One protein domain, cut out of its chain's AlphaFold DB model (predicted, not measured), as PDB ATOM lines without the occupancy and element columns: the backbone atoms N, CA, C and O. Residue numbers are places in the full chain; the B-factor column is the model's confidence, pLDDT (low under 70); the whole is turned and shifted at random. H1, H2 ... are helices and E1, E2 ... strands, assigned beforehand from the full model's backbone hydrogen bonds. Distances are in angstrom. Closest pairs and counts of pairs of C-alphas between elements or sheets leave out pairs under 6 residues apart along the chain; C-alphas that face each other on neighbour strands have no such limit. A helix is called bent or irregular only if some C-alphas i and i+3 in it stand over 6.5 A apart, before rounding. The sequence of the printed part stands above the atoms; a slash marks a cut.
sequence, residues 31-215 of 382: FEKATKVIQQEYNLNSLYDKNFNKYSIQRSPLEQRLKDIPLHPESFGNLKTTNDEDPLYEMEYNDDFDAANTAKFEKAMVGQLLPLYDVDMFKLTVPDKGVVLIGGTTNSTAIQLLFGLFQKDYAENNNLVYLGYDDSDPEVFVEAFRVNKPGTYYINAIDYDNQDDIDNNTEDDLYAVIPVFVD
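AT A GLANCE: This is residues 31 to 215 of the 382 residues of an uncharacterized protein of Bacillus sp. OV194 (UniProt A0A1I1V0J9). Two antiparallel sheets lie face to face as a sandwich, a wider one of five strands, E1 E8 E3 E6 E5, and a narrower one of three, E2 E7 E4, with one helix over each outer side: H2 on the wide sheet and H1 across the narrow one. The two sheets' strands run at 18 degrees to each other, and two long stretches have no named element: residues 68 to 108, tied to the sheets by short parallel pairings of residues 88 to 89 with E1 and of residues 101 to 102 with E2, and residues 192 to 205, whose C-alphas lie 13 to 24 A from the mean of all C-alphas. The printed part has 185 residues, with two named helices followed by eight named strands; the class is mixed, helices and strands, with 92 residues in named elements, under half. The whole is compact and rounded, with a radius of gyration of the C-alphas of 15.5 A and spans of 41 by 40 by 33 A.

HOW THE PARTS SIT: H1, residues 31 to 43, is on the sheet of E2, residues 119 to 126, E7, residues 183 to 191, and E4, residues 145 to 150, at a height over the sheet of 8.5 A. It lies over E4 and only just over E7, with 3 of its C-alphas falling on E7, and runs across the strands, at 84 degrees to E4 on the local plane. The closest C-alphas of H1 and E4 are those of Ile 38 and Gly 148, 6.9 A apart. H2, residues 52 to 67, is on one face of the sheet that runs E1, residues 109 to 112, E8, residues 206 to 214, E3, residues 130 to 138, E6, residues 172 to 179, and E5, residues 160 to 169. H2 has a kink of 58 degrees near residue 59 and is irregular, with C-alphas 54 and 57 7.5 A apart. Its closest C-alphas to E6 are Glu 63 and Val 172, 6.3 A. In H1 every O i to N i+4 pair is within hydrogen-bond range; in H2 7 of 12 are. In the strongly twisted five-strand sheet, E1 and E8 are antiparallel, with N 109 and O 209 at 2.9 A. E8 and E3 have N 133 and O 212 at 2.8 A, and E3 and E6 have N 134 and O 175 at 2.9 A. E5 and E6 form a hairpin, with N 163 and O 176 at 2.8 A. In the other sheet, only just strongly twisted with C-alphas up to 4.4 A off its best plane, E2 and E7 have N 122 and O 187 at 2.8 A, and E7 and E4 have N 150 and O 186 at 2.7 A. The two sheets make the sandwich, two sheets face to face: their facing parts are 8.5 A centre to centre and their best planes 26 degrees apart. Across it, the closest C-alphas of E3 and E4 are those of Thr 138 and Leu 145, 6.9 A.

IN THESE COORDINATES: H1 begins with C-alpha 31 at (238.279, 168.773, 115.320) and is 17.9 A long; H2 is 21.5 A long. E1 measures 10.3 A, E2 21.3 A, E3 26.9 A, E4 16.2 A, E5 25.3 A, E6 22.4 A, E7 26.8 A and E8 26.7 A, each from first to last C-alpha. C-alpha 130, where E3 begins, is at (220.774, 179.810, 133.813), and E8 ends with C-alpha 214 at (222.692, 185.286, 133.225).

THE WHOLE: The two C-alphas farthest apart are those of Lys 50 and Asn 78, 44.5 A. The printed part has no cut. The long links are H2 to E1, with 41 residues, and E7 to E8, with 14. Within the first, residues 88 to 89 pair, parallel, with residues 109 to 110 of E1, and residues 101 to 102 with 122 to 123 of E2. The mean pLDDT of the printed part is 76.3; residues 31 to 53, 73 to 95, 114 to 117 and 193 to 203 of this predicted model are under 70.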
ATOM      1  N   PHE A  31     238.487 167.783 116.371       62.00
ATOM      2  CA  PHE A  31     238.279 168.773 115.320       62.00
ATOM      3  C   PHE A  31     237.068 168.466 114.416       62.00
ATOM      4  O   PHE A  31     236.085 169.188 114.462       62.00
ATOM      5  N   GLU A  32     237.053 167.362 113.650       66.38
ATOM      6  CA  GLU A  32     235.956 167.093 112.693       66.38
ATOM      7  C   GLU A  32     234.616 166.902 113.409       66.38
ATOM      8  O   GLU A  32     233.554 167.216 112.868       66.38
ATOM      9  N   LYS A  33     234.654 166.394 114.646       65.25
ATOM     10  CA  LYS A  33     233.477 166.344 115.515       65.25
ATOM     11  C   LYS A  33     233.023 167.739 115.941       65.25
ATOM     12  O   LYS A  33     231.830 168.000 115.830       65.25
ATOM     13  N   ALA A  34     233.941 168.603 116.379       66.56
ATOM     14  CA  ALA A  34     233.678 170.001 116.717       66.56
ATOM     15  C   ALA A  34     233.005 170.693 115.542       66.56
ATOM     16  O   ALA A  34     231.854 171.099 115.637       66.56
ATOM     17  N   THR A  35     233.685 170.701 114.399       67.19
ATOM     18  CA  THR A  35     233.240 171.333 113.166       67.19
ATOM     19  C   THR A  35     231.856 170.835 112.762       67.19
ATOM     20  O   THR A  35     230.970 171.645 112.519       67.19
ATOM     21  N   LYS A  36     231.600 169.517 112.776       69.56
ATOM     22  CA  LYS A  36     230.271 168.971 112.441       69.56
ATOM     23  C   LYS A  36     229.182 169.363 113.434       69.56
ATOM     24  O   LYS A  36     228.065 169.624 113.003       69.56
ATOM     25  N   VAL A  37     229.465 169.353 114.736       67.81
ATOM     26  CA  VAL A  37     228.474 169.710 115.764       67.81
ATOM     27  C   VAL A  37     228.151 171.199 115.683       67.81
ATOM     28  O   VAL A  37     226.978 171.551 115.605       67.81
ATOM     29  N   ILE A  38     229.174 172.050 115.594       65.19
ATOM     30  CA  ILE A  38     229.031 173.500 115.447       65.19
ATOM     31  C   ILE A  38     228.250 173.825 114.152       65.19
ATOM     32  O   ILE A  38     227.271 174.567 114.175       65.19
ATOM     33  N   GLN A  39     228.593 173.188 113.026       66.00
ATOM     34  CA  GLN A  39     227.858 173.330 111.759       66.00
ATOM     35  C   GLN A  39     226.409 172.839 111.846       66.00
ATOM     36  O   GLN A  39     225.516 173.413 111.223       66.00
ATOM     37  N   GLN A  40     226.146 171.744 112.564       65.38
ATOM     38  CA  GLN A  40     224.784 171.253 112.767       65.38
ATOM     39  C   GLN A  40     223.963 172.240 113.592       65.38
ATOM     40  O   GLN A  40     222.825 172.511 113.217       65.38
ATOM     41  N   GLU A  41     224.530 172.808 114.656       61.78
ATOM     42  CA  GLU A  41     223.883 173.852 115.454       61.78
ATOM     43  C   GLU A  41     223.570 175.098 114.621       61.78
ATOM     44  O   GLU A  41     222.428 175.559 114.640       61.78
ATOM     45  N   TYR A  42     224.504 175.552 113.783       59.44
ATOM     46  CA  TYR A  42     224.262 176.649 112.841       59.44
ATOM     47  C   TYR A  42     223.157 176.306 111.823       59.44
ATOM     48  O   TYR A  42     222.265 177.098 111.538       59.44
ATOM     49  N   ASN A  43     223.116 175.074 111.309       59.12
ATOM     50  CA  ASN A  43     222.062 174.637 110.384       59.12
ATOM     51  C   ASN A  43     220.682 174.437 111.053       59.12
ATOM     52  O   ASN A  43     219.668 174.339 110.354       59.12
ATOM     53  N   LEU A  44     220.597 174.422 112.391       53.28
ATOM     54  CA  LEU A  44     219.337 174.375 113.148       53.28
ATOM     55  C   LEU A  44     218.612 175.739 113.222       53.28
ATOM     56  O   LEU A  44     217.560 175.814 113.866       53.28
ATOM     57  N   ASN A  45     219.087 176.758 112.486       47.72
ATOM     58  CA  ASN A  45     218.563 178.128 112.277       47.72
ATOM     59  C   ASN A  45     217.033 178.313 112.098       47.72
ATOM     60  O   ASN A  45     216.539 179.436 112.031       47.72
ATOM     61  N   SER A  46     216.232 177.246 112.048       45.62
ATOM     62  CA  SER A  46     214.764 177.316 112.028       45.62
ATOM     63  C   SER A  46     214.094 177.362 113.415       45.62
ATOM     64  O   SER A  46     212.884 177.589 113.496       45.62
ATOM     65  N   LEU A  47     214.842 177.178 114.511       47.94
ATOM     66  CA  LEU A  47     214.318 177.151 115.886       47.94
ATOM     67  C   LEU A  47     214.724 178.397 116.691       47.94
ATOM     68  O   LEU A  47     215.294 178.308 117.770       47.94
ATOM     69  N   TYR A  48     214.378 179.576 116.176       53.78
ATOM     70  CA  TYR A  48     214.503 180.841 116.904       53.78
ATOM     71  C   TYR A  48     213.616 180.815 118.166       53.78
ATOM     72  O   TYR A  48     212.379 180.828 118.057       53.78
ATOM     73  N   ASP A  49     214.198 180.797 119.373       55.75
ATOM     74  CA  ASP A  49     213.411 181.081 120.573       55.75
ATOM     75  C   ASP A  49     213.029 182.564 120.534       55.75
ATOM     76  O   ASP A  49     213.834 183.463 120.773       55.75
ATOM     77  N   LYS A  50     211.748 182.836 120.260       52.91
ATOM     78  CA  LYS A  50     211.157 184.187 120.239       52.91
ATOM     79  C   LYS A  50     211.365 184.970 121.545       52.91
ATOM     80  O   LYS A  50     211.059 186.160 121.590       52.91
ATOM     81  N   ASN A  51     211.852 184.325 122.605       56.78
ATOM     82  CA  ASN A  51     212.205 184.953 123.870       56.78
ATOM     83  C   ASN A  51     213.648 185.477 123.943       56.78
ATOM     84  O   ASN A  51     213.987 186.068 124.966       56.78
ATOM     85  N   PHE A  52     214.482 185.315 122.910       64.38
ATOM     86  CA  PHE A  52     215.865 185.809 122.883       64.38
ATOM     87  C   PHE A  52     215.978 187.320 123.178       64.38
ATOM     88  O   PHE A  52     216.827 187.746 123.962       64.38
ATOM     89  N   ASN A  53     215.015 188.122 122.701       67.62
ATOM     90  CA  ASN A  53     214.946 189.575 122.938       67.62
ATOM     91  C   ASN A  53     214.966 189.982 124.424       67.62
ATOM     92  O   ASN A  53     215.292 191.128 124.752       67.62
ATOM     93  N   LYS A  54     214.620 189.075 125.350       75.25
ATOM     94  CA  LYS A  54     214.625 189.371 126.790       75.25
ATOM     95  C   LYS A  54     216.034 189.561 127.366       75.25
ATOM     96  O   LYS A  54     216.144 190.124 128.451       75.25
ATOM     97  N   TYR A  55     217.078 189.124 126.656       78.69
ATOM     98  CA  TYR A  55     218.480 189.286 127.061       78.69
ATOM     99  C   TYR A  55     219.132 190.564 126.509       78.69
ATOM    100  O   TYR A  55     220.304 190.814 126.772       78.69
ATOM    101  N   SER A  56     218.383 191.406 125.787       72.19
ATOM    102  CA  SER A  56     218.872 192.666 125.198       72.19
ATOM    103  C   SER A  56     219.666 193.554 126.161       72.19
ATOM    104  O   SER A  56     220.694 194.099 125.774       72.19
ATOM    105  N   ILE A  57     219.252 193.632 127.429       72.12
ATOM    106  CA  ILE A  57     219.918 194.444 128.460       72.12
ATOM    107  C   ILE A  57     221.347 193.957 128.752       72.12
ATOM    108  O   ILE A  57     222.215 194.769 129.056       72.12
ATOM    109  N   GLN A  58     221.594 192.647 128.681       77.81
ATOM    110  CA  GLN A  58     222.911 192.053 128.915       77.81
ATOM    111  C   GLN A  58     223.786 192.051 127.656       77.81
ATOM    112  O   GLN A  58     225.008 192.044 127.782       77.81
ATOM    113  N   ARG A  59     223.181 192.093 126.463       77.31
ATOM    114  CA  ARG A  59     223.908 192.061 125.185       77.31
ATOM    115  C   ARG A  59     224.559 193.393 124.831       77.31
ATOM    116  O   ARG A  59     225.736 193.392 124.529       77.31
ATOM    117  N   SER A  60     223.874 194.533 124.957       77.50
ATOM    118  CA  SER A  60     224.475 195.814 124.535       77.50
ATOM    119  C   SER A  60     225.781 196.170 125.272       77.50
ATOM    120  O   SER A  60     226.726 196.618 124.628       77.50
ATOM    121  N   PRO A  61     225.912 195.945 126.597       84.31
ATOM    122  CA  PRO A  61     227.201 196.103 127.270       84.31
ATOM    123  C   PRO A  61     228.252 195.084 126.811       84.31
ATOM    124  O   PRO A  61     229.433 195.406 126.801       84.31
ATOM    125  N   LEU A  62     227.844 193.861 126.462       86.00
ATOM    126  CA  LEU A  62     228.733 192.822 125.934       86.00
ATOM    127  C   LEU A  62     229.257 193.196 124.540       86.00
ATOM    128  O   LEU A  62     230.461 193.130 124.319       86.00
ATOM    129  N   GLU A  63     228.379 193.658 123.650       84.44
ATOM    130  CA  GLU A  63     228.714 194.137 122.305       84.44
ATOM    131  C   GLU A  63     229.719 195.288 122.359       84.44
ATOM    132  O   GLU A  63     230.760 195.233 121.709       84.44
ATOM    133  N   GLN A  64     229.466 196.295 123.204       85.94
ATOM    134  CA  GLN A  64     230.398 197.410 123.373       85.94
ATOM    135  C   GLN A  64     231.771 196.930 123.853       85.94
ATOM    136  O   GLN A  64     232.795 197.350 123.328       85.94
ATOM    137  N   ARG A  65     231.796 196.016 124.828       86.25
ATOM    138  CA  ARG A  65     233.050 195.476 125.356       86.25
ATOM    139  C   ARG A  65     233.844 194.702 124.318       86.25
ATOM    140  O   ARG A  65     235.061 194.752 124.389       86.25
ATOM    141  N   LEU A  66     233.182 193.986 123.411       85.69
ATOM    142  CA  LEU A  66     233.845 193.264 122.323       85.69
ATOM    143  C   LEU A  66     234.504 194.237 121.345       85.69
ATOM    144  O   LEU A  66     235.667 194.054 121.011       85.69
ATOM    145  N   LYS A  67     233.811 195.323 120.984       86.19
ATOM    146  CA  LYS A  67     234.354 196.383 120.113       86.19
ATOM    147  C   LYS A  67     235.543 197.126 120.711       86.19
ATOM    148  O   LYS A  67     236.381 197.639 119.978       86.19
ATOM    149  N   ASP A  68     235.610 197.193 122.037       86.06
ATOM    150  CA  ASP A  68     236.706 197.846 122.749       86.06
ATOM    151  C   ASP A  68     237.961 196.949 122.865       86.06
ATOM    152  O   ASP A  68     238.993 197.417 123.353       86.06
ATOM    153  N   ILE A  69     237.909 195.673 122.445       83.06
ATOM    154  CA  ILE A  69     239.074 194.775 122.479       83.06
ATOM    155  C   ILE A  69     240.037 195.137 121.340       83.06
ATOM    156  O   ILE A  69     239.668 195.048 120.169       83.06
ATOM    157  N   PRO A  70     241.301 195.482 121.644       79.25
ATOM    158  CA  PRO A  70     242.293 195.787 120.622       79.25
ATOM    159  C   PRO A  70     242.845 194.500 119.991       79.25
ATOM    160  O   PRO A  70     243.871 193.965 120.422       79.25
ATOM    161  N   LEU A  71     242.173 194.008 118.952       79.56
ATOM    162  CA  LEU A  71     242.643 192.884 118.143       79.56
ATOM    163  C   LEU A  71     243.692 193.353 117.118       79.56
ATOM    164  O   LEU A  71     243.401 193.590 115.946       79.56
ATOM    165  N   HIS A  72     244.929 193.521 117.586       74.69
ATOM    166  CA  HIS A  72     246.083 193.866 116.752       74.69
ATOM    167  C   HIS A  72     247.144 192.757 116.823       74.69
ATOM    168  O   HIS A  72     247.467 192.332 117.932       74.69
ATOM    169  N   PRO A  73     247.741 192.326 115.696       64.00
ATOM    170  CA  PRO A  73     248.770 191.275 115.687       64.00
ATOM    171  C   PRO A  73     249.979 191.589 116.583       64.00
ATOM    172  O   PRO A  73     250.515 190.726 117.277       64.00
ATOM    173  N   GLU A  74     250.353 192.869 116.676       62.31
ATOM    174  CA  GLU A  74     251.432 193.349 117.553       62.31
ATOM    175  C   GLU A  74     251.152 193.130 119.056       62.31
ATOM    176  O   GLU A  74     252.082 193.143 119.867       62.31
ATOM    177  N   SER A  75     249.892 192.886 119.440       57.47
ATOM    178  CA  SER A  75     249.475 192.620 120.823       57.47
ATOM    179  C   SER A  75     249.943 191.255 121.346       57.47
ATOM    180  O   SER A  75     249.985 191.064 122.561       57.47
ATOM    181  N   PHE A  76     250.326 190.318 120.470       56.72
ATOM    182  CA  PHE A  76     250.694 188.948 120.857       56.72
ATOM    183  C   PHE A  76     252.179 188.764 121.200       56.72
ATOM    184  O   PHE A  76     252.541 187.910 122.010       56.72
ATOM    185  N   GLY A  77     253.065 189.604 120.652       48.75
ATOM    186  CA  GLY A  77     254.518 189.398 120.709       48.75
ATOM    187  C   GLY A  77     255.191 189.565 122.083       48.75
ATOM    188  O   GLY A  77     256.381 189.289 122.200       48.75
ATOM    189  N   ASN A  78     254.481 190.017 123.130       48.31
ATOM    190  CA  ASN A  78     255.063 190.306 124.456       48.31
ATOM    191  C   ASN A  78     254.180 189.873 125.646       48.31
ATOM    192  O   ASN A  78     254.124 190.552 126.675       48.31
ATOM    193  N   LEU A  79     253.487 188.739 125.548       51.94
ATOM    194  CA  LEU A  79     252.525 188.317 126.569       51.94
ATOM    195  C   LEU A  79     253.173 187.501 127.701       51.94
ATOM    196  O   LEU A  79     253.372 186.293 127.614       51.94
ATOM    197  N   LYS A  80     253.474 188.170 128.819       45.00
ATOM    198  CA  LYS A  80     253.551 187.533 130.144       45.00
ATOM    199  C   LYS A  80     252.304 187.929 130.923       45.00
ATOM    200  O   LYS A  80     252.179 189.079 131.328       45.00
ATOM    201  N   THR A  81     251.402 186.981 131.147       47.66
ATOM    202  CA  THR A  81     250.198 187.185 131.958       47.66
ATOM    203  C   THR A  81     250.600 187.374 133.426       47.66
ATOM    204  O   THR A  81     251.171 186.479 134.051       47.66
ATOM    205  N   THR A  82     250.368 188.560 133.998       45.91
ATOM    206  CA  THR A  82     250.636 188.801 135.434       45.91
ATOM    207  C   THR A  82     249.448 189.355 136.217       45.91
ATOM    208  O   THR A  82     249.499 189.298 137.445       45.91
ATOM    209  N   ASN A  83     248.380 189.837 135.567       53.12
ATOM    210  CA  ASN A  83     247.217 190.405 136.253       53.12
ATOM    211  C   ASN A  83     245.913 189.682 135.903       53.12
ATOM    212  O   ASN A  83     245.708 189.213 134.790       53.12
ATOM    213  N   ASP A  84     244.993 189.637 136.869       54.53
ATOM    214  CA  ASP A  84     243.664 189.050 136.686       54.53
ATOM    215  C   ASP A  84     242.763 189.871 135.739       54.53
ATOM    216  O   ASP A  84     241.733 189.358 135.327       54.53
ATOM    217  N   GLU A  85     243.087 191.117 135.397       57.09
ATOM    218  CA  GLU A  85     242.242 191.987 134.552       57.09
ATOM    219  C   GLU A  85     242.526 191.849 133.044       57.09
ATOM    220  O   GLU A  85     241.765 192.372 132.233       57.09
ATOM    221  N   ASP A  86     243.590 191.141 132.661       66.81
ATOM    222  CA  ASP A  86     244.029 191.052 131.266       66.81
ATOM    223  C   ASP A  86     243.211 190.001 130.479       66.81
ATOM    224  O   ASP A  86     242.733 189.021 131.071       66.81
ATOM    225  N   PRO A  87     243.042 190.171 129.150       62.78
ATOM    226  CA  PRO A  87     242.493 189.131 128.287       62.78
ATOM    227  C   PRO A  87     243.266 187.816 128.438       62.78
ATOM    228  O   PRO A  87     244.487 187.806 128.614       62.78
ATOM    229  N   LEU A  88     242.544 186.699 128.377       68.19
ATOM    230  CA  LEU A  88     243.161 185.383 128.308       68.19
ATOM    231  C   LEU A  88     243.571 185.140 126.860       68.19
ATOM    232  O   LEU A  88     242.705 185.069 125.997       68.19
ATOM    233  N   TYR A  89     244.865 185.007 126.616       69.94
ATOM    234  CA  TYR A  89     245.367 184.633 125.305       69.94
ATOM    235  C   TYR A  89     245.505 183.126 125.223       69.94
ATOM    236  O   TYR A  89     246.004 182.498 126.164       69.94
ATOM    237  N   GLU A  90     245.069 182.571 124.109       67.50
ATOM    238  CA  GLU A  90     245.423 181.212 123.746       67.50
ATOM    239  C   GLU A  90     246.929 181.095 123.481       67.50
ATOM    240  O   GLU A  90     247.589 182.067 123.101       67.50
ATOM    241  N   MET A  91     247.494 179.918 123.746       60.47
ATOM    242  CA  MET A  91     248.940 179.695 123.662       60.47
ATOM    243  C   MET A  91     249.345 178.483 122.811       60.47
ATOM    244  O   MET A  91     250.547 178.263 122.656       60.47
ATOM    245  N   GLU A  92     248.409 177.680 122.295       59.78
ATOM    246  CA  GLU A  92     248.709 176.373 121.691       59.78
ATOM    247  C   GLU A  92     247.872 176.122 120.429       59.78
ATOM    248  O   GLU A  92     246.769 176.626 120.303       59.78
ATOM    249  N   TYR A  93     248.418 175.345 119.493       60.31
ATOM    250  CA  TYR A  93     247.732 174.905 118.272       60.31
ATOM    251  C   TYR A  93     246.901 173.654 118.621       60.31
ATOM    252  O   TYR A  93     247.482 172.740 119.208       60.31
ATOM    253  N   ASN A  94     245.634 173.548 118.192       59.41
ATOM    254  CA  ASN A  94     244.765 172.348 118.275       59.41
ATOM    255  C   ASN A  94     244.367 171.778 119.665       59.41
ATOM    256  O   ASN A  94     244.541 170.585 119.941       59.41
ATOM    257  N   ASP A  95     243.690 172.569 120.499       67.38
ATOM    258  CA  ASP A  95     243.299 172.164 121.857       67.38
ATOM    259  C   ASP A  95     242.292 170.989 121.947       67.38
ATOM    260  O   ASP A  95     241.250 170.923 121.286       67.38
ATOM    261  N   ASP A  96     242.572 170.051 122.863       72.88
ATOM    262  CA  ASP A  96     241.627 169.018 123.301       72.88
ATOM    263  C   ASP A  96     240.958 169.374 124.643       72.88
ATOM    264  O   ASP A  96     241.332 170.319 125.338       72.88
ATOM    265  N   PHE A  97     239.913 168.627 125.030       78.31
ATOM    266  CA  PHE A  97     239.078 168.977 126.194       78.31
ATOM    267  C   PHE A  97     239.854 169.030 127.518       78.31
ATOM    268  O   PHE A  97     239.352 169.595 128.501       78.31
ATOM    269  N   ASP A  98     241.008 168.371 127.581       80.38
ATOM    270  CA  ASP A  98     241.826 168.272 128.779       80.38
ATOM    271  C   ASP A  98     242.939 169.342 128.794       80.38
ATOM    272  O   ASP A  98     243.323 169.762 129.891       80.38
ATOM    273  N   ALA A  99     243.371 169.834 127.625       79.31
ATOM    274  CA  ALA A  99     244.302 170.959 127.455       79.31
ATOM    275  C   ALA A  99     243.626 172.348 127.473       79.31
ATOM    276  O   ALA A  99     244.255 173.328 127.877       79.31
ATOM    277  N   ALA A 100     242.324 172.404 127.161       83.88
ATOM    278  CA  ALA A 100     241.531 173.630 127.048       83.88
ATOM    279  C   ALA A 100     241.805 174.674 128.148       83.88
ATOM    280  O   ALA A 100     241.640 174.420 129.356       83.88
ATOM    281  N   ASN A 101     242.135 175.896 127.726       86.38
ATOM    282  CA  ASN A 101     242.409 176.999 128.641       86.38
ATOM    283  C   ASN A 101     241.174 177.364 129.488       86.38
ATOM    284  O   ASN A 101     240.029 177.213 129.076       86.38
ATOM    285  N   THR A 102     241.364 177.851 130.721       89.62
ATOM    286  CA  THR A 102     240.222 178.134 131.615       89.62
ATOM    287  C   THR A 102     239.607 179.511 131.356       89.62
ATOM    288  O   THR A 102     240.172 180.535 131.740       89.62
ATOM    289  N   ALA A 103     238.390 179.516 130.816       90.44
ATOM    290  CA  ALA A 103     237.542 180.690 130.660       90.44
ATOM    291  C   ALA A 103     237.048 181.243 132.004       90.44
ATOM    292  O   ALA A 103     236.736 180.499 132.944       90.44
ATOM    293  N   LYS A 104     236.850 182.564 132.067       91.88
ATOM    294  CA  LYS A 104     236.132 183.243 133.156       91.88
ATOM    295  C   LYS A 104     235.001 184.080 132.563       91.88
ATOM    296  O   LYS A 104     235.181 184.723 131.534       91.88
ATOM    297  N   PHE A 105     233.846 184.094 133.229       92.88
ATOM    298  CA  PHE A 105     232.759 184.993 132.843       92.88
ATOM    299  C   PHE A 105     233.221 186.443 132.869       92.88
ATOM    300  O   PHE A 105     233.996 186.834 133.741       92.88
ATOM    301  N   GLU A 106     232.707 187.218 131.919       90.56
ATOM    302  CA  GLU A 106     233.019 188.628 131.743       90.56
ATOM    303  C   GLU A 106     234.511 188.885 131.500       90.56
ATOM    304  O   GLU A 106     234.978 189.989 131.761       90.56
ATOM    305  N   LYS A 107     235.267 187.919 130.977       88.75
ATOM    306  CA  LYS A 107     236.635 188.155 130.503       88.75
ATOM    307  C   LYS A 107     236.746 187.776 129.043       88.75
ATOM    308  O   LYS A 107     236.161 186.783 128.621       88.75
ATOM    309  N   ALA A 108     237.473 188.601 128.301       88.62
ATOM    310  CA  ALA A 108     237.815 188.305 126.925       88.62
ATOM    311  C   ALA A 108     238.802 187.149 126.889       88.62
ATOM    312  O   ALA A 108     239.776 187.130 127.644       88.62
ATOM    313  N   MET A 109     238.514 186.201 126.014       88.88
ATOM    314  CA  MET A 109     239.461 185.205 125.557       88.88
ATOM    315  C   MET A 109     239.776 185.577 124.122       88.88
ATOM    316  O   MET A 109     238.854 185.824 123.346       88.88
ATOM    317  N   VAL A 110     241.056 185.730 123.832       86.00
ATOM    318  CA  VAL A 110     241.571 186.211 122.561       86.00
ATOM    319  C   VAL A 110     242.431 185.095 122.000       86.00
ATOM    320  O   VAL A 110     243.343 184.624 122.679       86.00
ATOM    321  N   GLY A 111     242.118 184.667 120.789       82.88
ATOM    322  CA  GLY A 111     242.851 183.616 120.104       82.88
ATOM    323  C   GLY A 111     243.231 184.051 118.700       82.88
ATOM    324  O   GLY A 111     242.918 185.167 118.261       82.88
ATOM    325  N   GLN A 112     243.937 183.159 118.033       81.38
ATOM    326  CA  GLN A 112     244.432 183.332 116.681       81.38
ATOM    327  C   GLN A 112     244.108 182.048 115.930       81.38
ATOM    328  O   GLN A 112     244.570 180.992 116.336       81.38
ATOM    329  N   LEU A 113     243.342 182.149 114.847       75.81
ATOM    330  CA  LEU A 113     242.945 180.984 114.058       75.81
ATOM    331  C   LEU A 113     243.985 180.792 112.947       75.81
ATOM    332  O   LEU A 113     244.081 181.613 112.038       75.81
ATOM    333  N   LEU A 114     244.826 179.761 113.060       68.06
ATOM    334  CA  LEU A 114     245.955 179.514 112.151       68.06
ATOM    335  C   LEU A 114     245.595 178.545 110.992       68.06
ATOM    336  O   LEU A 114     244.527 177.929 111.015       68.06
ATOM    337  N   PRO A 115     246.461 178.373 109.956       61.28
ATOM    338  CA  PRO A 115     246.045 177.832 108.667       61.28
ATOM    339  C   PRO A 115     245.339 176.482 108.694       61.28
ATOM    340  O   PRO A 115     245.940 175.481 109.090       61.28
ATOM    341  N   LEU A 116     244.126 176.479 108.132       57.50
ATOM    342  CA  LEU A 116     243.275 175.339 107.793       57.50
ATOM    343  C   LEU A 116     243.115 174.309 108.928       57.50
ATOM    344  O   LEU A 116     243.947 173.420 109.113       57.50
ATOM    345  N   TYR A 117     241.945 174.343 109.571       63.09
ATOM    346  CA  TYR A 117     241.502 173.394 110.603       63.09
ATOM    347  C   TYR A 117     242.018 173.650 112.028       63.09
ATOM    348  O   TYR A 117     242.342 172.695 112.742       63.09
ATOM    349  N   ASP A 118     242.022 174.910 112.467       71.88
ATOM    350  CA  ASP A 118     242.209 175.253 113.879       71.88
ATOM    351  C   ASP A 118     240.875 175.266 114.640       71.88
ATOM    352  O   ASP A 118     239.852 175.738 114.133       71.88
ATOM    353  N   VAL A 119     240.869 174.675 115.835       76.69
ATOM    354  CA  VAL A 119     239.758 174.776 116.790       76.69
ATOM    355  C   VAL A 119     240.364 175.123 118.124       76.69
ATOM    356  O   VAL A 119     241.066 174.302 118.721       76.69
ATOM    357  N   ASP A 120     239.924 176.255 118.635       81.06
ATOM    358  CA  ASP A 120     240.360 176.731 119.928       81.06
ATOM    359  C   ASP A 120     239.295 176.381 120.944       81.06
ATOM    360  O   ASP A 120     238.087 176.429 120.656       81.06
ATOM    361  N   MET A 121     239.722 176.023 122.153       84.56
ATOM    362  CA  MET A 121     238.792 175.585 123.176       84.56
ATOM    363  C   MET A 121     239.067 176.177 124.550       84.56
ATOM    364  O   MET A 121     240.102 175.965 125.178       84.56
ATOM    365  N   PHE A 122     238.029 176.796 125.110       88.25
ATOM    366  CA  PHE A 122     238.059 177.346 126.456       88.25
ATOM    367  C   PHE A 122     237.103 176.615 127.391       88.25
ATOM    368  O   PHE A 122     235.885 176.600 127.224       88.25
ATOM    369  N   LYS A 123     237.643 176.061 128.469       91.81
ATOM    370  CA  LYS A 123     236.889 175.415 129.537       91.81
ATOM    371  C   LYS A 123     236.207 176.445 130.437       91.81
ATOM    372  O   LYS A 123     236.860 177.166 131.187       91.81
ATOM    373  N   LEU A 124     234.879 176.433 130.463       94.88
ATOM    374  CA  LEU A 124     234.031 177.313 131.265       94.88
ATOM    375  C   LEU A 124     233.316 176.538 132.382       94.88
ATOM    376  O   LEU A 124     232.638 175.541 132.144       94.88
ATOM    377  N   THR A 125     233.411 177.014 133.626       96.75
ATOM    378  CA  THR A 125     232.643 176.438 134.748       96.75
ATOM    379  C   THR A 125     231.381 177.255 135.007       96.75
ATOM    380  O   THR A 125     231.457 178.370 135.519       96.75
ATOM    381  N   VAL A 126     230.218 176.685 134.696       96.50
ATOM    382  CA  VAL A 126     228.910 177.321 134.889       96.50
ATOM    383  C   VAL A 126     228.395 177.020 136.309       96.50
ATOM    384  O   VAL A 126     228.246 175.844 136.664       96.50
ATOM    385  N   PRO A 127     228.135 178.047 137.147       93.81
ATOM    386  CA  PRO A 127     227.947 177.872 138.589       93.81
ATOM    387  C   PRO A 127     226.569 177.333 138.983       93.81
ATOM    388  O   PRO A 127     226.446 176.664 140.009       93.81
ATOM    389  N   ASP A 128     225.537 177.627 138.195       93.88
ATOM    390  CA  ASP A 128     224.162 177.180 138.414       93.88
ATOM    391  C   ASP A 128     223.430 177.076 137.067       93.88
ATOM    392  O   ASP A 128     223.959 177.460 136.023       93.88
ATOM    393  N   LYS A 129     222.203 176.560 137.072       93.94
ATOM    394  CA  LYS A 129     221.307 176.665 135.917       93.94
ATOM    395  C   LYS A 129     221.040 178.136 135.577       93.94
ATOM    396  O   LYS A 129     220.868 178.968 136.462       93.94
ATOM    397  N   GLY A 130     220.946 178.443 134.293       93.69
ATOM    398  CA  GLY A 130     220.774 179.810 133.813       93.69
ATOM    399  C   GLY A 130     220.956 179.885 132.308       93.69
ATOM    400  O   GLY A 130     220.682 178.915 131.594       93.69
ATOM    401  N   VAL A 131     221.414 181.033 131.832       93.31
ATOM    402  CA  VAL A 131     221.812 181.242 130.442       93.31
ATOM    403  C   VAL A 131     223.260 181.674 130.378       93.31
ATOM    404  O   VAL A 131     223.710 182.475 131.189       93.31
ATOM    405  N   VAL A 132     223.985 181.137 129.408       93.75
ATOM    406  CA  VAL A 132     225.289 181.643 129.006       93.75
ATOM    407  C   VAL A 132     225.090 182.379 127.691       93.75
ATOM    408  O   VAL A 132     224.573 181.798 126.740       93.75
ATOM    409  N   LEU A 133     225.449 183.656 127.668       92.81
ATOM    410  CA  LEU A 133     225.646 184.397 126.430       92.81
ATOM    411  C   LEU A 133     227.117 184.274 126.049       92.81
ATOM    412  O   LEU A 133     227.969 184.385 126.928       92.81
ATOM    413  N   ILE A 134     227.416 184.067 124.777       92.38
ATOM    414  CA  ILE A 134     228.776 184.155 124.251       92.38
ATOM    415  C   ILE A 134     228.732 185.213 123.172       92.38
ATOM    416  O   ILE A 134     227.965 185.081 122.227       92.38
ATOM    417  N   GLY A 135     229.490 186.284 123.354       90.88
ATOM    418  CA  GLY A 135     229.694 187.257 122.293       90.88
ATOM    419  C   GLY A 135     231.043 187.024 121.634       90.88
ATOM    420  O   GLY A 135     231.996 186.721 122.352       90.88
ATOM    421  N   GLY A 136     231.114 187.164 120.314       90.88
ATOM    422  CA  GLY A 136     232.321 186.970 119.520       90.88
ATOM    423  C   GLY A 136     232.533 188.095 118.510       90.88
ATOM    424  O   GLY A 136     231.570 188.691 118.027       90.88
ATOM    425  N   THR A 137     233.795 188.399 118.219       89.44
ATOM    426  CA  THR A 137     234.220 189.387 117.215       89.44
ATOM    427  C   THR A 137     235.563 188.979 116.607       89.44
ATOM    428  O   THR A 137     236.308 188.215 117.221       89.44
ATOM    429  N   THR A 138     235.866 189.491 115.417       86.94
ATOM    430  CA  THR A 138     237.100 189.238 114.660       86.94
ATOM    431  C   THR A 138     237.694 190.560 114.167       86.94
ATOM    432  O   THR A 138     236.971 191.543 113.995       86.94
ATOM    433  N   ASN A 139     239.009 190.604 113.941       83.94
ATOM    434  CA  ASN A 139     239.683 191.749 113.320       83.94
ATOM    435  C   ASN A 139     239.712 191.712 111.786       83.94
ATOM    436  O   ASN A 139     240.162 192.676 111.164       83.94
ATOM    437  N   SER A 140     239.263 190.613 111.186       76.62
ATOM    438  CA  SER A 140     239.406 190.336 109.763       76.62
ATOM    439  C   SER A 140     238.084 189.840 109.193       76.62
ATOM    440  O   SER A 140     237.462 188.925 109.727       76.62
ATOM    441  N   THR A 141     237.662 190.425 108.070       71.19
ATOM    442  CA  THR A 141     236.522 189.916 107.290       71.19
ATOM    443  C   THR A 141     236.864 188.639 106.526       71.19
ATOM    444  O   THR A 141     235.980 188.092 105.877       71.19
ATOM    445  N   ALA A 142     238.135 188.218 106.534       70.81
ATOM    446  CA  ALA A 142     238.545 186.926 105.998       70.81
ATOM    447  C   ALA A 142     238.118 185.773 106.919       70.81
ATOM    448  O   ALA A 142     237.892 184.681 106.421       70.81
ATOM    449  N   ILE A 143     237.910 186.046 108.217       74.56
ATOM    450  CA  ILE A 143     237.433 185.057 109.184       74.56
ATOM    451  C   ILE A 143     235.908 185.059 109.200       74.56
ATOM    452  O   ILE A 143     235.271 186.048 109.591       74.56
ATOM    453  N   GLN A 144     235.309 183.919 108.882       77.56
ATOM    454  CA  GLN A 144     233.912 183.665 109.197       77.56
ATOM    455  C   GLN A 144     233.836 183.006 110.577       77.56
ATOM    456  O   GLN A 144     233.673 181.795 110.709       77.56
ATOM    457  N   LEU A 145     233.956 183.824 111.626       80.69
ATOM    458  CA  LEU A 145     234.061 183.321 112.994       80.69
ATOM    459  C   LEU A 145     232.794 182.558 113.393       80.69
ATOM    460  O   LEU A 145     231.705 183.129 113.492       80.69
ATOM    461  N   LEU A 146     232.968 181.279 113.707       80.94
ATOM    462  CA  LEU A 146     231.925 180.428 114.242       80.94
ATOM    463  C   LEU A 146     232.342 179.932 115.624       80.94
ATOM    464  O   LEU A 146     233.407 179.351 115.811       80.94
ATOM    465  N   PHE A 147     231.493 180.166 116.618       86.06
ATOM    466  CA  PHE A 147     231.755 179.780 117.999       86.06
ATOM    467  C   PHE A 147     230.494 179.217 118.644       86.06
ATOM    468  O   PHE A 147     229.409 179.334 118.092       86.06
ATOM    469  N   GLY A 148     230.631 178.592 119.812       87.25
ATOM    470  CA  GLY A 148     229.479 178.074 120.547       87.25
ATOM    471  C   GLY A 148     229.843 177.518 121.916       87.25
ATOM    472  O   GLY A 148     231.002 177.566 122.325       87.25
ATOM    473  N   LEU A 149     228.853 176.985 122.636       90.19
ATOM    474  CA  LEU A 149     229.038 176.323 123.927       90.19
ATOM    475  C   LEU A 149     228.754 174.828 123.799       90.19
ATOM    476  O   LEU A 149     227.723 174.428 123.273       90.19
ATOM    477  N   PHE A 150     229.615 174.003 124.385       87.62
ATOM    478  CA  PHE A 150     229.591 172.553 124.245       87.62
ATOM    479  C   PHE A 150     229.767 171.843 125.581       87.62
ATOM    480  O   PHE A 150     230.266 172.379 126.574       87.62
ATOM    481  N   GLN A 151     229.352 170.582 125.605       87.75
ATOM    482  CA  GLN A 151     229.665 169.651 126.684       87.75
ATOM    483  C   GLN A 151     230.849 168.772 126.287       87.75
ATOM    484  O   GLN A 151     231.071 168.542 125.100       87.75
ATOM    485  N   LYS A 152     231.563 168.230 127.283       83.75
ATOM    486  CA  LYS A 152     232.659 167.279 127.041       83.75
ATOM    487  C   LYS A 152     232.194 166.147 126.118       83.75
ATOM    488  O   LYS A 152     231.084 165.635 126.290       83.75
ATOM    489  N   ASP A 153     233.046 165.790 125.160       78.69
ATOM    490  CA  ASP A 153     232.788 164.761 124.147       78.69
ATOM    491  C   ASP A 153     231.515 165.007 123.315       78.69
ATOM    492  O   ASP A 153     230.930 164.060 122.789       78.69
ATOM    493  N   TYR A 154     231.060 166.265 123.218       78.56
ATOM    494  CA  TYR A 154     229.820 166.659 122.537       78.56
ATOM    495  C   TYR A 154     228.593 165.896 123.054       78.56
ATOM    496  O   TYR A 154     227.717 165.485 122.297       78.56
ATOM    497  N   ALA A 155     228.548 165.656 124.368       78.19
ATOM    498  CA  ALA A 155     227.526 164.816 124.975       78.19
ATOM    499  C   ALA A 155     226.095 165.318 124.701       78.19
ATOM    500  O   ALA A 155     225.684 166.357 125.220       78.19
ATOM    501  N   GLU A 156     225.306 164.507 123.996       77.38
ATOM    502  CA  GLU A 156     223.896 164.771 123.699       77.38
ATOM    503  C   GLU A 156     223.006 164.501 124.921       77.38
ATOM    504  O   GLU A 156     222.727 163.358 125.299       77.38
ATOM    505  N   ASN A 157     222.557 165.564 125.586       82.62
ATOM    506  CA  ASN A 157     221.563 165.497 126.655       82.62
ATOM    507  C   ASN A 157     220.868 166.856 126.830       82.62
ATOM    508  O   ASN A 157     221.229 167.842 126.205       82.62
ATOM    509  N   ASN A 158     219.888 166.929 127.732       84.75
ATOM    510  CA  ASN A 158     219.127 168.160 127.965       84.75
ATOM    511  C   ASN A 158     219.832 169.162 128.900       84.75
ATOM    512  O   ASN A 158     219.169 170.071 129.404       84.75
ATOM    513  N   ASN A 159     221.122 169.003 129.220       88.00
ATOM    514  CA  ASN A 159     221.810 169.944 130.110       88.00
ATOM    515  C   ASN A 159     222.201 171.244 129.393       88.00
ATOM    516  O   ASN A 159     222.382 172.248 130.081       88.00
ATOM    517  N   LEU A 160     222.284 171.232 128.062       88.06
ATOM    518  CA  LEU A 160     222.578 172.384 127.218       88.06
ATOM    519  C   LEU A 160     221.551 172.472 126.093       88.06
ATOM    520  O   LEU A 160     221.237 171.465 125.466       88.06
ATOM    521  N   VAL A 161     220.993 173.657 125.868       85.75
ATOM    522  CA  VAL A 161     220.037 173.898 124.782       85.75
ATOM    523  C   VAL A 161     220.355 175.243 124.143       85.75
ATOM    524  O   VAL A 161     220.319 176.263 124.830       85.75
ATOM    525  N   TYR A 162     220.643 175.250 122.846       83.06
ATOM    526  CA  TYR A 162     220.805 176.475 122.067       83.06
ATOM    527  C   TYR A 162     219.498 177.281 122.040       83.06
ATOM    528  O   TYR A 162     218.415 176.718 121.868       83.06
ATOM    529  N   LEU A 163     219.587 178.593 122.260       78.94
ATOM    530  CA  LEU A 163     218.434 179.499 122.310       78.94
ATOM    531  C   LEU A 163     218.357 180.448 121.107       78.94
ATOM    532  O   LEU A 163     217.303 181.053 120.900       78.94
ATOM    533  N   GLY A 164     219.435 180.578 120.334       76.69
ATOM    534  CA  GLY A 164     219.537 181.492 119.196       76.69
ATOM    535  C   GLY A 164     220.702 182.471 119.321       76.69
ATOM    536  O   GLY A 164     221.447 182.442 120.303       76.69
ATOM    537  N   TYR A 165     220.808 183.358 118.333       78.62
ATOM    538  CA  TYR A 165     221.859 184.363 118.213       78.62
ATOM    539  C   TYR A 165     221.303 185.750 117.840       78.62
ATOM    540  O   TYR A 165     220.153 185.873 117.412       78.62
ATOM    541  N   ASP A 166     222.111 186.791 118.047       75.31
ATOM    542  CA  ASP A 166     221.948 188.136 117.491       75.31
ATOM    543  C   ASP A 166     223.071 188.397 116.487       75.31
ATOM    544  O   ASP A 166     224.242 188.250 116.840       75.31
ATOM    545  N   ASP A 167     222.696 188.805 115.281       71.62
ATOM    546  CA  ASP A 167     223.560 189.260 114.189       71.62
ATOM    547  C   ASP A 167     223.205 190.682 113.721       71.62
ATOM    548  O   ASP A 167     223.577 191.107 112.628       71.62
ATOM    549  N   SER A 168     222.453 191.439 114.528       72.38
ATOM    550  CA  SER A 168     222.081 192.818 114.194       72.38
ATOM    551  C   SER A 168     223.284 193.753 114.073       72.38
ATOM    552  O   SER A 168     223.167 194.804 113.436       72.38
ATOM    553  N   ASP A 169     224.424 193.364 114.644       74.75
ATOM    554  CA  ASP A 169     225.714 194.003 114.449       74.75
ATOM    555  C   ASP A 169     226.624 193.098 113.597       74.75
ATOM    556  O   ASP A 169     226.937 191.987 114.017       74.75
ATOM    557  N   PRO A 170     227.070 193.533 112.407       73.12
ATOM    558  CA  PRO A 170     227.906 192.704 111.542       73.12
ATOM    559  C   PRO A 170     229.324 192.472 112.092       73.12
ATOM    560  O   PRO A 170     230.020 191.594 111.594       73.12
ATOM    561  N   GLU A 171     229.768 193.256 113.082       79.00
ATOM    562  CA  GLU A 171     231.096 193.121 113.703       79.00
ATOM    563  C   GLU A 171     231.065 192.254 114.969       79.00
ATOM    564  O   GLU A 171     232.115 191.824 115.458       79.00
ATOM    565  N   VAL A 172     229.876 192.020 115.536       83.69
ATOM    566  CA  VAL A 172     229.708 191.314 116.806       83.69
ATOM    567  C   VAL A 172     228.519 190.373 116.753       83.69
ATOM    568  O   VAL A 172     227.371 190.795 116.642       83.69
ATOM    569  N   PHE A 173     228.789 189.096 116.989       83.12
ATOM    570  CA  PHE A 173     227.757 188.075 117.113       83.12
ATOM    571  C   PHE A 173     227.548 187.733 118.578       83.12
ATOM    572  O   PHE A 173     228.510 187.651 119.341       83.12
ATOM    573  N   VAL A 174     226.299 187.513 118.991       85.75
ATOM    574  CA  VAL A 174     226.001 187.047 120.352       85.75
ATOM    575  C   VAL A 174     225.096 185.834 120.318       85.75
ATOM    576  O   VAL A 174     223.939 185.937 119.937       85.75
ATOM    577  N   GLU A 175     225.578 184.710 120.823       86.25
ATOM    578  CA  GLU A 175     224.817 183.475 120.962       86.25
ATOM    579  C   GLU A 175     224.320 183.267 122.393       86.25
ATOM    580  O   GLU A 175     224.952 183.700 123.358       86.25
ATOM    581  N   ALA A 176     223.186 182.583 122.557       86.88
ATOM    582  CA  ALA A 176     222.625 182.250 123.861       86.88
ATOM    583  C   ALA A 176     222.389 180.749 124.029       86.88
ATOM    584  O   ALA A 176     221.758 180.089 123.206       86.88
ATOM    585  N   PHE A 177     222.779 180.243 125.195       89.19
ATOM    586  CA  PHE A 177     222.658 178.841 125.563       89.19
ATOM    587  C   PHE A 177     221.984 178.694 126.922       89.19
ATOM    588  O   PHE A 177     222.411 179.265 127.926       89.19
ATOM    589  N   ARG A 178     220.934 177.878 126.990       90.94
ATOM    590  CA  ARG A 178     220.313 177.446 128.243       90.94
ATOM    591  C   ARG A 178     221.151 176.345 128.869       90.94
ATOM    592  O   ARG A 178     221.228 175.246 128.329       90.94
ATOM    593  N   VAL A 179     221.656 176.605 130.069       93.75
ATOM    594  CA  VAL A 179     222.308 175.599 130.907       93.75
ATOM    595  C   VAL A 179     221.319 175.121 131.966       93.75
ATOM    596  O   VAL A 179     220.886 175.889 132.826       93.75
ATOM    597  N   ASN A 180     220.937 173.845 131.913       91.88
ATOM    598  CA  ASN A 180     219.988 173.237 132.856       91.88
ATOM    599  C   ASN A 180     220.671 172.553 134.046       91.88
ATOM    600  O   ASN A 180     219.995 172.198 135.017       91.88
ATOM    601  N   LYS A 181     221.995 172.366 133.992       93.81
ATOM    602  CA  LYS A 181     222.774 171.733 135.055       93.81
ATOM    603  C   LYS A 181     224.106 172.470 135.254       93.81
ATOM    604  O   LYS A 181     224.816 172.653 134.274       93.81
ATOM    605  N   PRO A 182     224.484 172.849 136.488       95.38
ATOM    606  CA  PRO A 182     225.819 173.385 136.739       95.38
ATOM    607  C   PRO A 182     226.893 172.360 136.383       95.38
ATOM    608  O   PRO A 182     226.700 171.151 136.558       95.38
ATOM    609  N   GLY A 183     228.043 172.843 135.933       95.62
ATOM    610  CA  GLY A 183     229.136 171.973 135.536       95.62
ATOM    611  C   GLY A 183     230.138 172.651 134.621       95.62
ATOM    612  O   GLY A 183     230.159 173.870 134.470       95.62
ATOM    613  N   THR A 184     230.991 171.824 134.032       94.88
ATOM    614  CA  THR A 184     231.986 172.246 133.054       94.88
ATOM    615  C   THR A 184     231.408 172.148 131.650       94.88
ATOM    616  O   THR A 184     230.882 171.103 131.263       94.88
ATOM    617  N   TYR A 185     231.558 173.237 130.914       94.00
ATOM    618  CA  TYR A 185     231.230 173.406 129.509       94.00
ATOM    619  C   TYR A 185     232.464 173.943 128.778       94.00
ATOM    620  O   TYR A 185     233.441 174.324 129.422       94.00
ATOM    621  N   TYR A 186     232.426 173.954 127.456       91.69
ATOM    622  CA  TYR A 186     233.558 174.315 126.612       91.69
ATOM    623  C   TYR A 186     233.100 175.285 125.539       91.69
ATOM    624  O   TYR A 186     232.079 175.046 124.906       91.69
ATOM    625  N   ILE A 187     233.798 176.399 125.397       90.81
ATOM    626  CA  ILE A 187     233.584 177.346 124.313       90.81
ATOM    627  C   ILE A 187     234.530 176.935 123.207       90.81
ATOM    628  O   ILE A 187     235.725 176.857 123.479       90.81
ATOM    629  N   ASN A 188     234.007 176.692 122.012       87.12
ATOM    630  CA  ASN A 188     234.847 176.451 120.845       87.12
ATOM    631  C   ASN A 188     234.786 177.672 119.932       87.12
ATOM    632  O   ASN A 188     233.714 178.273 119.828       87.12
ATOM    633  N   ALA A 189     235.893 178.000 119.275       85.12
ATOM    634  CA  ALA A 189     235.968 178.994 118.209       85.12
ATOM    635  C   ALA A 189     236.694 178.384 117.005       85.12
ATOM    636  O   ALA A 189     237.678 177.671 117.182       85.12
ATOM    637  N   ILE A 190     236.156 178.610 115.808       80.06
ATOM    638  CA  ILE A 190     236.723 178.152 114.539       80.06
ATOM    639  C   ILE A 190     236.526 179.214 113.467       80.06
ATOM    640  O   ILE A 190     235.558 179.981 113.517       80.06
ATOM    641  N   ASP A 191     237.384 179.184 112.456       78.38
ATOM    642  CA  ASP A 191     237.082 179.820 111.182       78.38
ATOM    643  C   ASP A 191     236.182 178.891 110.353       78.38
ATOM    644  O   ASP A 191     236.447 177.691 110.223       78.38
ATOM    645  N   TYR A 192     235.060 179.420 109.870       72.88
ATOM    646  CA  TYR A 192     234.072 178.709 109.060       72.88
ATOM    647  C   TYR A 192     234.005 179.298 107.651       72.88
ATOM    648  O   TYR A 192     232.925 179.543 107.108       72.88
ATOM    649  N   ASP A 193     235.161 179.546 107.054       65.25
ATOM    650  CA  ASP A 193     235.243 179.852 105.641       65.25
ATOM    651  C   ASP A 193     234.808 178.626 104.807       65.25
ATOM    652  O   ASP A 193     235.011 177.451 105.139       65.25
ATOM    653  N   ASN A 194     234.100 178.884 103.713       55.94
ATOM    654  CA  ASN A 194     233.814 177.853 102.724       55.94
ATOM    655  C   ASN A 194     234.960 177.900 101.709       55.94
ATOM    656  O   ASN A 194     235.368 178.995 101.341       55.94
ATOM    657  N   GLN A 195     235.431 176.750 101.210       53.03
ATOM    658  CA  GLN A 195     236.651 176.590 100.377       53.03
ATOM    659  C   GLN A 195     236.762 177.482  99.109       53.03
ATOM    660  O   GLN A 195     237.747 177.383  98.377       53.03
ATOM    661  N   ASP A 196     235.752 178.305  98.820       52.16
ATOM    662  CA  ASP A 196     235.652 179.222  97.688       52.16
ATOM    663  C   ASP A 196     235.924 180.705  98.050       52.16
ATOM    664  O   ASP A 196     236.081 181.513  97.129       52.16
ATOM    665  N   ASP A 197     235.983 181.078  99.338       53.22
ATOM    666  CA  ASP A 197     236.321 182.436  99.794       53.22
ATOM    667  C   ASP A 197     237.828 182.581 100.079       53.22
ATOM    668  O   ASP A 197     238.541 181.620 100.360       53.22
ATOM    669  N   ILE A 198     238.353 183.793  99.882       50.44
ATOM    670  CA  ILE A 198     239.792 184.092  99.902       50.44
ATOM    671  C   ILE A 198     240.278 184.128 101.352       50.44
ATOM    672  O   ILE A 198     240.374 185.196 101.949       50.44
ATOM    673  N   ASP A 199     240.605 182.965 101.885       56.06
ATOM    674  CA  ASP A 199     241.298 182.833 103.153       56.06
ATOM    675  C   ASP A 199     242.806 183.095 102.958       56.06
ATOM    676  O   ASP A 199     243.487 182.452 102.146       56.06
ATOM    677  N   ASN A 200     243.328 184.111 103.649       60.34
ATOM    678  CA  ASN A 200     244.756 184.424 103.685       60.34
ATOM    679  C   ASN A 200     245.513 183.623 104.757       60.34
ATOM    680  O   ASN A 200     246.744 183.601 104.673       60.34
ATOM    681  N   ASN A 201     244.811 182.949 105.680       59.50
ATOM    682  CA  ASN A 201     245.322 182.062 106.731       59.50
ATOM    683  C   ASN A 201     246.592 182.620 107.368       59.50
ATOM    684  O   ASN A 201     247.660 181.998 107.376       59.50
ATOM    685  N   THR A 202     246.521 183.872 107.786       66.44
ATOM    686  CA  THR A 202     247.678 184.588 108.295       66.44
ATOM    687  C   THR A 202     247.706 184.550 109.808       66.44
ATOM    688  O   THR A 202     246.688 184.497 110.481       66.44
ATOM    689  N   GLU A 203     248.899 184.712 110.367       64.50
ATOM    690  CA  GLU A 203     249.079 184.991 111.795       64.50
ATOM    691  C   GLU A 203     248.411 186.324 112.235       64.50
ATOM    692  O   GLU A 203     248.478 186.716 113.396       64.50
ATOM    693  N   ASP A 204     247.741 187.051 111.343       73.00
ATOM    694  CA  ASP A 204     247.007 188.266 111.686       73.00
ATOM    695  C   ASP A 204     245.511 188.006 111.940       73.00
ATOM    696  O   ASP A 204     244.800 188.941 112.311       73.00
ATOM    697  N   ASP A 205     245.040 186.765 111.781       77.94
ATOM    698  CA  ASP A 205     243.635 186.379 111.907       77.94
ATOM    699  C   ASP A 205     243.261 186.126 113.381       77.94
ATOM    700  O   ASP A 205     243.476 185.058 113.956       77.94
ATOM    701  N   LEU A 206     242.734 187.173 114.024       85.12
ATOM    702  CA  LEU A 206     242.471 187.223 115.460       85.12
ATOM    703  C   LEU A 206     240.979 187.296 115.755       85.12
ATOM    704  O   LEU A 206     240.234 188.055 115.131       85.12
ATOM    705  N   TYR A 207     240.568 186.629 116.825       88.00
ATOM    706  CA  TYR A 207     239.217 186.757 117.357       88.00
ATOM    707  C   TYR A 207     239.230 187.008 118.857       88.00
ATOM    708  O   TYR A 207     240.216 186.791 119.563       88.00
ATOM    709  N   ALA A 208     238.082 187.450 119.359       90.38
ATOM    710  CA  ALA A 208     237.794 187.439 120.775       90.38
ATOM    711  C   ALA A 208     236.410 186.870 121.045       90.38
ATOM    712  O   ALA A 208     235.458 187.158 120.322       90.38
ATOM    713  N   VAL A 209     236.289 186.143 122.151       92.31
ATOM    714  CA  VAL A 209     235.009 185.723 122.721       92.31
ATOM    715  C   VAL A 209     234.904 186.144 124.188       92.31
ATOM    716  O   VAL A 209     235.871 186.097 124.948       92.31
ATOM    717  N   ILE A 210     233.712 186.554 124.620       93.19
ATOM    718  CA  ILE A 210     233.407 186.870 126.021       93.19
ATOM    719  C   ILE A 210     232.158 186.084 126.444       93.19
ATOM    720  O   ILE A 210     231.070 186.336 125.915       93.19
ATOM    721  N   PRO A 211     232.253 185.190 127.444       94.44
ATOM    722  CA  PRO A 211     231.092 184.529 128.008       94.44
ATOM    723  C   PRO A 211     230.487 185.378 129.129       94.44
ATOM    724  O   PRO A 211     231.192 185.882 130.003       94.44
ATOM    725  N   VAL A 212     229.162 185.482 129.181       93.81
ATOM    726  CA  VAL A 212     228.409 186.148 130.252       93.81
ATOM    727  C   VAL A 212     227.382 185.179 130.821       93.81
ATOM    728  O   VAL A 212     226.594 184.592 130.084       93.81
ATOM    729  N   PHE A 213     227.361 185.022 132.145       94.25
ATOM    730  CA  PHE A 213     226.340 184.225 132.818       94.25
ATOM    731  C   PHE A 213     225.155 185.097 133.224       94.25
ATOM    732  O   PHE A 213     225.311 186.105 133.912       94.25
ATOM    733  N   VAL A 214     223.957 184.666 132.853       93.25
ATOM    734  CA  VAL A 214     222.692 185.286 133.225       93.25
ATOM    735  C   VAL A 214     221.877 184.281 134.021       93.25
ATOM    736  O   VAL A 214     221.307 183.333 133.481       93.25
ATOM    737  N   ASP A 215     221.783 184.516 135.322       92.69
ATOM    738  CA  ASP A 215     220.812 183.825 136.159       92.69
ATOM    739  C   ASP A 215     219.431 184.459 135.955       92.69
ATOM    740  O   ASP A 215     219.128 185.535 136.473       92.69
TER     741      ASP A 215